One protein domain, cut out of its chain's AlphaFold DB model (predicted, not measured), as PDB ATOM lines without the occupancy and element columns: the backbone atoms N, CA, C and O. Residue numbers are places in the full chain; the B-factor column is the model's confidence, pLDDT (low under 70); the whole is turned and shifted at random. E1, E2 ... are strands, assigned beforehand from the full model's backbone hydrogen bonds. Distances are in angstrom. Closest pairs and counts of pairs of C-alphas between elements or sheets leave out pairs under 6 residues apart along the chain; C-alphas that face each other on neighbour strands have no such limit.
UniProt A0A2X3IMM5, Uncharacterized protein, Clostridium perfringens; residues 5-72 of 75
ATOM      1  N   VAL A   5     150.244  37.168  78.418       90.25
ATOM      2  CA  VAL A   5     150.903  37.298  79.719       90.25
ATOM      3  C   VAL A   5     150.159  38.352  80.523       90.25
ATOM      4  O   VAL A   5     149.834  39.418  80.010       90.25
ATOM      5  N   ILE A   6     149.871  38.042  81.784       90.69
ATOM      6  CA  ILE A   6     149.243  38.973  82.716       90.69
ATOM      7  C   ILE A   6     150.296  39.393  83.736       90.69
ATOM      8  O   ILE A   6     150.806  38.556  84.477       90.69
ATOM      9  N   HIS A   7     150.596  40.684  83.775       89.62
ATOM     10  CA  HIS A   7     151.493  41.304  84.739       89.62
ATOM     11  C   HIS A   7     150.660  41.942  85.849       89.62
ATOM     12  O   HIS A   7     149.815  42.804  85.593       89.62
ATOM     13  N   LYS A   8     150.896  41.489  87.078       84.31
ATOM     14  CA  LYS A   8     150.243  41.980  88.295       84.31
ATOM     15  C   LYS A   8     151.203  42.859  89.084       84.31
ATOM     16  O   LYS A   8     152.415  42.786  88.880       84.31
ATOM     17  N   SER A   9     150.663  43.628  90.024       77.94
ATOM     18  CA  SER A   9     151.478  44.275  91.050       77.94
ATOM     19  C   SER A   9     152.302  43.237  91.812       77.94
ATOM     20  O   SER A   9     151.829  42.131  92.095       77.94
ATOM     21  N   PHE A  10     153.545  43.601  92.120       74.69
ATOM     22  CA  PHE A  10     154.493  42.737  92.814       74.69
ATOM     23  C   PHE A  10     153.892  42.207  94.127       74.69
ATOM     24  O   PHE A  10     153.322  42.971  94.902       74.69
ATOM     25  N   GLY A  11     153.980  40.893  94.351       74.19
ATOM     26  CA  GLY A  11     153.477  40.233  95.563       74.19
ATOM     27  C   GLY A  11     151.973  39.924  95.606       74.19
ATOM     28  O   GLY A  11     151.542  39.246  96.535       74.19
ATOM     29  N   LYS A  12     151.157  40.342  94.622       76.44
ATOM     30  CA  LYS A  12     149.718  40.013  94.623       76.44
ATOM     31  C   LYS A  12     149.432  38.585  94.142       76.44
ATOM     32  O   LYS A  12     149.720  38.223  92.997       76.44
ATOM     33  N   VAL A  13     148.743  37.810  94.983       75.00
ATOM     34  CA  VAL A  13     148.164  36.503  94.636       75.00
ATOM     35  C   VAL A  13     146.673  36.682  94.349       75.00
ATOM     36  O   VAL A  13     145.871  36.841  95.257       75.00
ATOM     37  N   GLY A  14     146.294  36.667  93.071       82.00
ATOM     38  CA  GLY A  14     144.892  36.798  92.646       82.00
ATOM     39  C   GLY A  14     144.590  38.100  91.910       82.00
ATOM     40  O   GLY A  14     145.497  38.694  91.326       82.00
ATOM     41  N   PHE A  15     143.312  38.457  91.839       85.62
ATOM     42  CA  PHE A  15     142.815  39.709  91.271       85.62
ATOM     43  C   PHE A  15     141.740  40.248  92.202       85.62
ATOM     44  O   PHE A  15     140.846  39.499  92.597       85.62
ATOM     45  N   GLU A  16     141.824  41.529  92.522       86.06
ATOM     46  CA  GLU A  16     140.855  42.220  93.359       86.06
ATOM     47  C   GLU A  16     140.051  43.236  92.549       86.06
ATOM     48  O   GLU A  16     140.421  43.660  91.449       86.06
ATOM     49  N   ASN A  17     138.908  43.633  93.102       88.19
ATOM     50  CA  ASN A  17     138.084  44.668  92.505       88.19
ATOM     51  C   ASN A  17     138.828  46.011  92.510       88.19
ATOM     52  O   ASN A  17     139.221  46.501  93.563       88.19
ATOM     53  N   GLY A  18     138.956  46.625  91.338       87.56
ATOM     54  CA  GLY A  18     139.684  47.871  91.130       87.56
ATOM     55  C   GLY A  18     141.142  47.688  90.707       87.56
ATOM     56  O   GLY A  18     141.800  48.695  90.440       87.56
ATOM     57  N   ASP A  19     141.641  46.450  90.599       89.81
ATOM     58  CA  ASP A  19     143.028  46.191  90.206       89.81
ATOM     59  C   ASP A  19     143.313  46.647  88.775       89.81
ATOM     60  O   ASP A  19     142.619  46.263  87.830       89.81
ATOM     61  N   LEU A  20     144.391  47.417  88.615       90.31
ATOM     62  CA  LEU A  20     144.972  47.737  87.318       90.31
ATOM     63  C   LEU A  20     145.969  46.646  86.928       90.31
ATOM     64  O   LEU A  20     146.951  46.393  87.625       90.31
ATOM     65  N   VAL A  21     145.726  46.019  85.785       91.62
ATOM     66  CA  VAL A  21     146.494  44.873  85.311       91.62
ATOM     67  C   VAL A  21     147.011  45.148  83.910       91.62
ATOM     68  O   VAL A  21     146.267  45.581  83.024       91.62
ATOM     69  N   ARG A  22     148.293  44.857  83.687       91.88
ATOM     70  CA  ARG A  22     148.880  44.880  82.348       91.88
ATOM     71  C   ARG A  22     148.726  43.504  81.709       91.88
ATOM     72  O   ARG A  22     149.117  42.490  82.276       91.88
ATOM     73  N   VAL A  23     148.181  43.477  80.504       92.06
ATOM     74  CA  VAL A  23     147.966  42.277  79.705       92.06
ATOM     75  C   VAL A  23     148.711  42.428  78.389       92.06
ATOM     76  O   VAL A  23     148.409  43.310  77.586       92.06
ATOM     77  N   ASP A  24     149.665  41.539  78.161       92.31
ATOM     78  CA  ASP A  24     150.379  41.415  76.900       92.31
ATOM     79  C   ASP A  24     149.667  40.342  76.070       92.31
ATOM     80  O   ASP A  24     149.631  39.176  76.458       92.31
ATOM     81  N   LEU A  25     149.073  40.731  74.945       92.25
ATOM     82  CA  LEU A  25     148.371  39.835  74.024       92.25
ATOM     83  C   LEU A  25     149.292  39.503  72.851       92.25
ATOM     84  O   LEU A  25     149.794  40.421  72.205       92.25
ATOM     85  N   LEU A  26     149.507  38.223  72.566       92.38
ATOM     86  CA  LEU A  26     150.380  37.776  71.480       92.38
ATOM     87  C   LEU A  26     149.552  37.319  70.280       92.38
ATOM     88  O   LEU A  26     148.488  36.733  70.453       92.38
ATOM     89  N   ASP A  27     150.065  37.544  69.072       88.38
ATOM     90  CA  ASP A  27     149.571  36.907  67.842       88.38
ATOM     91  C   ASP A  27     148.061  37.124  67.593       88.38
ATOM     92  O   ASP A  27     147.292  36.211  67.303       88.38
ATOM     93  N   GLY A  28     147.596  38.360  67.813       85.56
ATOM     94  CA  GLY A  28     146.189  38.729  67.624       85.56
ATOM     95  C   GLY A  28     145.217  38.181  68.679       85.56
ATOM     96  O   GLY A  28     144.000  38.347  68.525       85.56
ATOM     97  N   PHE A  29     145.711  37.573  69.765       91.25
ATOM     98  CA  PHE A  29     144.872  37.072  70.848       91.25
ATOM     99  C   PHE A  29     143.990  38.178  71.444       91.25
ATOM    100  O   PHE A  29     144.398  39.328  71.616       91.25
ATOM    101  N   LYS A  30     142.740  37.835  71.768       89.38
ATOM    102  CA  LYS A  30     141.753  38.793  72.282       89.38
ATOM    103  C   LYS A  30     141.641  38.658  73.793       89.38
ATOM    104  O   LYS A  30     141.396  37.566  74.293       89.38
ATOM    105  N   ILE A  31     141.692  39.780  74.513       88.19
ATOM    106  CA  ILE A  31     141.591  39.797  75.981       88.19
ATOM    107  C   ILE A  31     140.327  39.101  76.519       88.19
ATOM    108  O   ILE A  31     140.374  38.436  77.545       88.19
ATOM    109  N   LYS A  32     139.208  39.177  75.785       87.75
ATOM    110  CA  LYS A  32     137.939  38.517  76.143       87.75
ATOM    111  C   LYS A  32     138.040  36.988  76.225       87.75
ATOM    112  O   LYS A  32     137.188  36.351  76.834       87.75
ATOM    113  N   ASN A  33     139.060  36.406  75.593       90.25
ATOM    114  CA  ASN A  33     139.302  34.970  75.592       90.25
ATOM    115  C   ASN A  33     140.180  34.527  76.776       90.25
ATOM    116  O   ASN A  33     140.372  33.325  76.936       90.25
ATOM    117  N   ILE A  34     140.696  35.452  77.598       90.12
ATOM    118  CA  ILE A  34     141.521  35.135  78.772       90.12
ATOM    119  C   ILE A  34     140.646  34.486  79.856       90.12
ATOM    120  O   ILE A  34     139.776  35.166  80.406       90.12
ATOM    121  N   PRO A  35     140.868  33.202  80.199       89.50
ATOM    122  CA  PRO A  35     140.082  32.493  81.208       89.50
ATOM    123  C   PRO A  35     140.085  33.184  82.573       89.50
ATOM    124  O   PRO A  35     139.032  33.310  83.190       89.50
ATOM    125  N   GLU A  36     141.241  33.690  83.011       87.75
ATOM    126  CA  GLU A  36     141.417  34.346  84.309       87.75
ATOM    127  C   GLU A  36     140.568  35.617  84.459       87.75
ATOM    128  O   GLU A  36     140.173  35.973  85.565       87.75
ATOM    129  N   LEU A  37     140.259  36.286  83.344       86.69
ATOM    130  CA  LEU A  37     139.475  37.519  83.329       86.69
ATOM    131  C   LEU A  37     137.988  37.277  83.041       86.69
ATOM    132  O   LEU A  37     137.198  38.209  83.158       86.69
ATOM    133  N   LYS A  38     137.562  36.045  82.708       86.56
ATOM    134  CA  LYS A  38     136.152  35.738  82.380       86.56
ATOM    135  C   LYS A  38     135.184  36.041  83.523       86.56
ATOM    136  O   LYS A  38     134.019  36.356  83.266       86.56
ATOM    137  N   ASN A  39     135.651  35.946  84.764       86.12
ATOM    138  CA  ASN A  39     134.839  36.185  85.959       86.12
ATOM    139  C   ASN A  39     134.785  37.665  86.366       86.12
ATOM    140  O   ASN A  39     134.026  38.023  87.263       86.12
ATOM    141  N   PHE A  40     135.531  38.524  85.675       88.88
ATOM    142  CA  PHE A  40     135.592  39.952  85.941       88.88
ATOM    143  C   PHE A  40     134.945  40.734  84.799       88.88
ATOM    144  O   PHE A  40     134.941  40.319  83.639       88.88
ATOM    145  N   ASN A  41     134.386  41.887  85.138       90.38
ATOM    146  CA  ASN A  41     134.194  42.956  84.175       90.38
ATOM    147  C   ASN A  41     135.518  43.708  84.062       90.38
ATOM    148  O   ASN A  41     136.239  43.848  85.045       90.38
ATOM    149  N   PHE A  42     135.855  44.194  82.876       90.25
ATOM    150  CA  PHE A  42     137.046  45.011  82.698       90.25
ATOM    151  C   PHE A  42     136.777  46.122  81.695       90.25
ATOM    152  O   PHE A  42     136.022  45.933  80.739       90.25
ATOM    153  N   TYR A  43     137.425  47.265  81.895       89.69
ATOM    154  CA  TYR A  43     137.514  48.309  80.880       89.69
ATOM    155  C   TYR A  43     138.977  48.575  80.534       89.69
ATOM    156  O   TYR A  43     139.886  48.328  81.331       89.69
ATOM    157  N   TYR A  44     139.203  49.056  79.315       89.50
ATOM    158  CA  TYR A  44     140.524  49.481  78.870       89.50
ATOM    159  C   TYR A  44     140.819  50.861  79.436       89.50
ATOM    160  O   TYR A  44     140.209  51.836  79.006       89.50
ATOM    161  N   GLU A  45     141.738  50.930  80.392       87.12
ATOM    162  CA  GLU A  45     142.150  52.204  80.977       87.12
ATOM    163  C   GLU A  45     143.137  52.910  80.051       87.12
ATOM    164  O   GLU A  45     142.972  54.081  79.730       87.12
ATOM    165  N   ILE A  46     144.133  52.168  79.555       86.94
ATOM    166  CA  ILE A  46     145.175  52.711  78.683       86.94
ATOM    167  C   ILE A  46     145.440  51.730  77.541       86.94
ATOM    168  O   ILE A  46     145.731  50.542  77.742       86.94
ATOM    169  N   LYS A  47     145.377  52.239  76.306       80.56
ATOM    170  CA  LYS A  47     145.955  51.549  75.151       80.56
ATOM    171  C   LYS A  47     147.473  51.688  75.266       80.56
ATOM    172  O   LYS A  47     148.007  52.761  75.024       80.56
ATOM    173  N   GLY A  48     148.143  50.611  75.674       83.88
ATOM    174  CA  GLY A  48     149.603  50.541  75.661       83.88
ATOM    175  C   GLY A  48     150.163  50.514  74.234       83.88
ATOM    176  O   GLY A  48     149.460  50.801  73.262       83.88
ATOM    177  N   HIS A  49     151.427  50.124  74.109       88.62
ATOM    178  CA  HIS A  49     152.110  50.023  72.822       88.62
ATOM    179  C   HIS A  49     151.826  48.697  72.102       88.62
ATOM    180  O   HIS A  49     151.340  47.720  72.685       88.62
ATOM    181  N   VAL A  50     152.140  48.686  70.809       91.44
ATOM    182  CA  VAL A  50     152.218  47.481  69.984       91.44
ATOM    183  C   VAL A  50     153.674  47.302  69.588       91.44
ATOM    184  O   VAL A  50     154.301  48.245  69.113       91.44
ATOM    185  N   ASP A  51     154.212  46.117  69.818       90.81
ATOM    186  CA  ASP A  51     155.605  45.796  69.551       90.81
ATOM    187  C   ASP A  51     155.759  44.350  69.063       90.81
ATOM    188  O   ASP A  51     154.790  43.678  68.710       90.81
ATOM    189  N   SER A  52     156.999  43.877  68.975       90.69
ATOM    190  CA  SER A  52     157.314  42.531  68.505       90.69
ATOM    191  C   SER A  52     157.863  41.681  69.644       90.69
ATOM    192  O   SER A  52     158.843  42.063  70.276       90.69
ATOM    193  N   ALA A  53     157.299  40.496  69.852       87.50
ATOM    194  CA  ALA A  53     157.807  39.508  70.795       87.50
ATOM    195  C   ALA A  53     158.278  38.250  70.060       87.50
ATOM    196  O   ALA A  53     157.786  37.922  68.982       87.50
ATOM    197  N   PHE A  54     159.217  37.512  70.649       85.06
ATOM    198  CA  PHE A  54     159.607  36.204  70.135       85.06
ATOM    199  C   PHE A  54     158.770  35.110  70.791       85.06
ATOM    200  O   PHE A  54     158.732  34.972  72.012       85.06
ATOM    201  N   ARG A  55     158.117  34.295  69.965       81.56
ATOM    202  CA  ARG A  55     157.356  33.123  70.384       81.56
ATOM    203  C   ARG A  55     157.788  31.927  69.552       81.56
ATOM    204  O   ARG A  55     157.642  31.935  68.335       81.56
ATOM    205  N   LYS A  56     158.308  30.885  70.210       81.00
ATOM    206  CA  LYS A  56     158.803  29.657  69.552       81.00
ATOM    207  C   LYS A  56     159.772  29.949  68.386       81.00
ATOM    208  O   LYS A  56     159.638  29.375  67.311       81.00
ATOM    209  N   GLY A  57     160.686  30.904  68.571       85.44
ATOM    210  CA  GLY A  57     161.644  31.317  67.536       85.44
ATOM    211  C   GLY A  57     161.064  32.174  66.402       85.44
ATOM    212  O   GLY A  57     161.813  32.599  65.532       85.44
ATOM    213  N   LYS A  58     159.759  32.478  66.409       87.88
ATOM    214  CA  LYS A  58     159.120  33.381  65.444       87.88
ATOM    215  C   LYS A  58     158.847  34.742  66.072       87.88
ATOM    216  O   LYS A  58     158.439  34.827  67.229       87.88
ATOM    217  N   LYS A  59     159.040  35.803  65.293       90.12
ATOM    218  CA  LYS A  59     158.645  37.162  65.665       90.12
ATOM    219  C   LYS A  59     157.129  37.287  65.486       90.12
ATOM    220  O   LYS A  59     156.628  37.093  64.385       90.12
ATOM    221  N   VAL A  60     156.413  37.563  66.569       91.31
ATOM    222  CA  VAL A  60     154.958  37.760  66.598       91.31
ATOM    223  C   VAL A  60     154.630  39.152  67.119       91.31
ATOM    224  O   VAL A  60     155.402  39.747  67.871       91.31
ATOM    225  N   GLU A  61     153.472  39.675  66.734       92.50
ATOM    226  CA  GLU A  61     152.982  40.944  67.266       92.50
ATOM    227  C   GLU A  61     152.566  40.776  68.735       92.50
ATOM    228  O   GLU A  61     151.851  39.833  69.092       92.50
ATOM    229  N   ARG A  62     153.000  41.708  69.585       93.06
ATOM    230  CA  ARG A  62     152.567  41.848  70.970       93.06
ATOM    231  C   ARG A  62     151.794  43.151  71.122       93.06
ATOM    232  O   ARG A  62     152.277  44.224  70.781       93.06
ATOM    233  N   LYS A  63     150.583  43.063  71.664       93.19
ATOM    234  CA  LYS A  63     149.730  44.211  71.985       93.19
ATOM    235  C   LYS A  63     149.619  44.341  73.496       93.19
ATOM    236  O   LYS A  63     148.994  43.498  74.139       93.19
ATOM    237  N   VAL A  64     150.180  45.408  74.054       91.94
ATOM    238  CA  VAL A  64     150.109  45.690  75.490       91.94
ATOM    239  C   VAL A  64     148.839  46.480  75.802       91.94
ATOM    240  O   VAL A  64     148.523  47.492  75.168       91.94
ATOM    241  N   ARG A  65     148.077  46.010  76.788       91.94
ATOM    242  CA  ARG A  65     146.825  46.621  77.241       91.94
ATOM    243  C   ARG A  65     146.838  46.765  78.752       91.94
ATOM    244  O   ARG A  65     147.185  45.822  79.449       91.94
ATOM    245  N   TYR A  66     146.413  47.919  79.247       92.00
ATOM    246  CA  TYR A  66     146.167  48.118  80.669       92.00
ATOM    247  C   TYR A  66     144.665  48.091  80.892       92.00
ATOM    248  O   TYR A  66     143.923  48.867  80.280       92.00
ATOM    249  N   VAL A  67     144.218  47.161  81.725       92.00
ATOM    250  CA  VAL A  67     142.806  46.978  82.034       92.00
ATOM    251  C   VAL A  67     142.577  47.056  83.522       92.00
ATOM    252  O   VAL A  67     143.357  46.507  84.299       92.00
ATOM    253  N   ARG A  68     141.497  47.727  83.911       91.94
ATOM    254  CA  ARG A  68     141.050  47.730  85.296       91.94
ATOM    255  C   ARG A  68     139.958  46.689  85.481       91.94
ATOM    256  O   ARG A  68     139.020  46.635  84.682       91.94
ATOM    257  N   LEU A  69     140.117  45.839  86.489       91.50
ATOM    258  CA  LEU A  69     139.222  44.722  86.776       91.50
ATOM    259  C   LEU A  69     138.156  45.121  87.789       91.50
ATOM    260  O   LEU A  69     138.428  45.830  88.750       91.50
ATOM    261  N   PHE A  70     136.946  44.616  87.592       90.62
ATOM    262  CA  PHE A  70     135.812  44.807  88.481       90.62
ATOM    263  C   PHE A  70     135.107  43.484  88.702       90.62
ATOM    264  O   PHE A  70     134.950  42.682  87.775       90.62
ATOM    265  N   ASN A  71     134.624  43.266  89.917       87.75
ATOM    266  CA  ASN A  71     133.809  42.096  90.201       87.75
ATOM    267  C   ASN A  71     132.549  42.140  89.333       87.75
ATOM    268  O   ASN A  71     131.865  43.166  89.240       87.75
ATOM    269  N   LYS A  72     132.208  41.012  88.707       82.75
ATOM    270  CA  LYS A  72     130.858  40.847  88.172       82.75
ATOM    271  C   LYS A  72     129.903  40.924  89.356       82.75
ATOM    272  O   LYS A  72     129.969  40.080  90.249       82.75
TER     273      LYS A  72
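This is residues 5 to 72 of the 75 residues of an uncharacterized protein of Clostridium perfringens (UniProt A0A2X3IMM5). One twisted antiparallel sheet of four strands makes the body, and its backbone is the long hairpin of E3 and E4, with E2 beside E4 and the short E1 at the edge. The link from E2 to E3, residues 27 to 39, folds back over one face of the sheet, while residues 8 to 19 loop out past the end of E1 and the bent tip of the E3 and E4 hairpin reaches beyond E2. Look in the 68 printed residues for no named helix and for strands E1, E2, E3 and E4 along the chain; the sheet's order is E1 E2 E4 E3, and the class is all strand, with 40 residues in named elements. The whole is compact, with a radius of gyration of the C-alphas of 12.5 A, and elongated, spanning 36 by 23 by 21 A.

Find C-alpha 40 at (135.592, 39.952, 85.941); from there E3, the longest strand by residues, runs through residues 40 to 55 and covers 27.6 A. It bends by 97 degrees at residue 52. E4 takes residues 58 to 71, over 36.5 A, bends by 59 degrees at residue 68 and ends at C-alpha 71, at (133.809, 42.096, 90.201). E2 is residues 20 to 26, 19.5 A long. E1 is residues 5 to 7, 6.4 A long, and begins at C-alpha 5, at (150.903, 37.298, 79.719).

Start at the hairpin of E3 and E4, antiparallel with 165 degrees between their directions; N 41 and O 70 are 2.8 A apart, and N 58 and O 55 are 2.9 A apart, both within hydrogen-bond range. Next to E4 you find E2, antiparallel at 152 degrees, with N 23 and O 65 within hydrogen-bond range at 2.8 A; C-alphas 26 and 62 face each other at 4.7 A. E1 is antiparallel to E2 at 159 degrees and the two form a hairpin, with N 7 and O 22 at 2.8 A, within hydrogen-bond range. E1 and E3 are the edge strands and are apart. The closest C-alphas of E2 and E3 are those of Leu 26 and Ala 53, 7.7 A apart.

The two C-alphas farthest apart are those of Gly 57 and Lys 72, at 38.3 A. The sheet's C-alphas lie up to 7.1 A off their best plane. The links E1 to E2, 12 residues, and E2 to E3, 13 residues, are long; the link E3 to E4, 2 residues, is tight. The printed part, residues 5 to 72, has no cut. In the B-factor column the mean pLDDT of the printed part of this model is 87.8, and no printed residue is under 70.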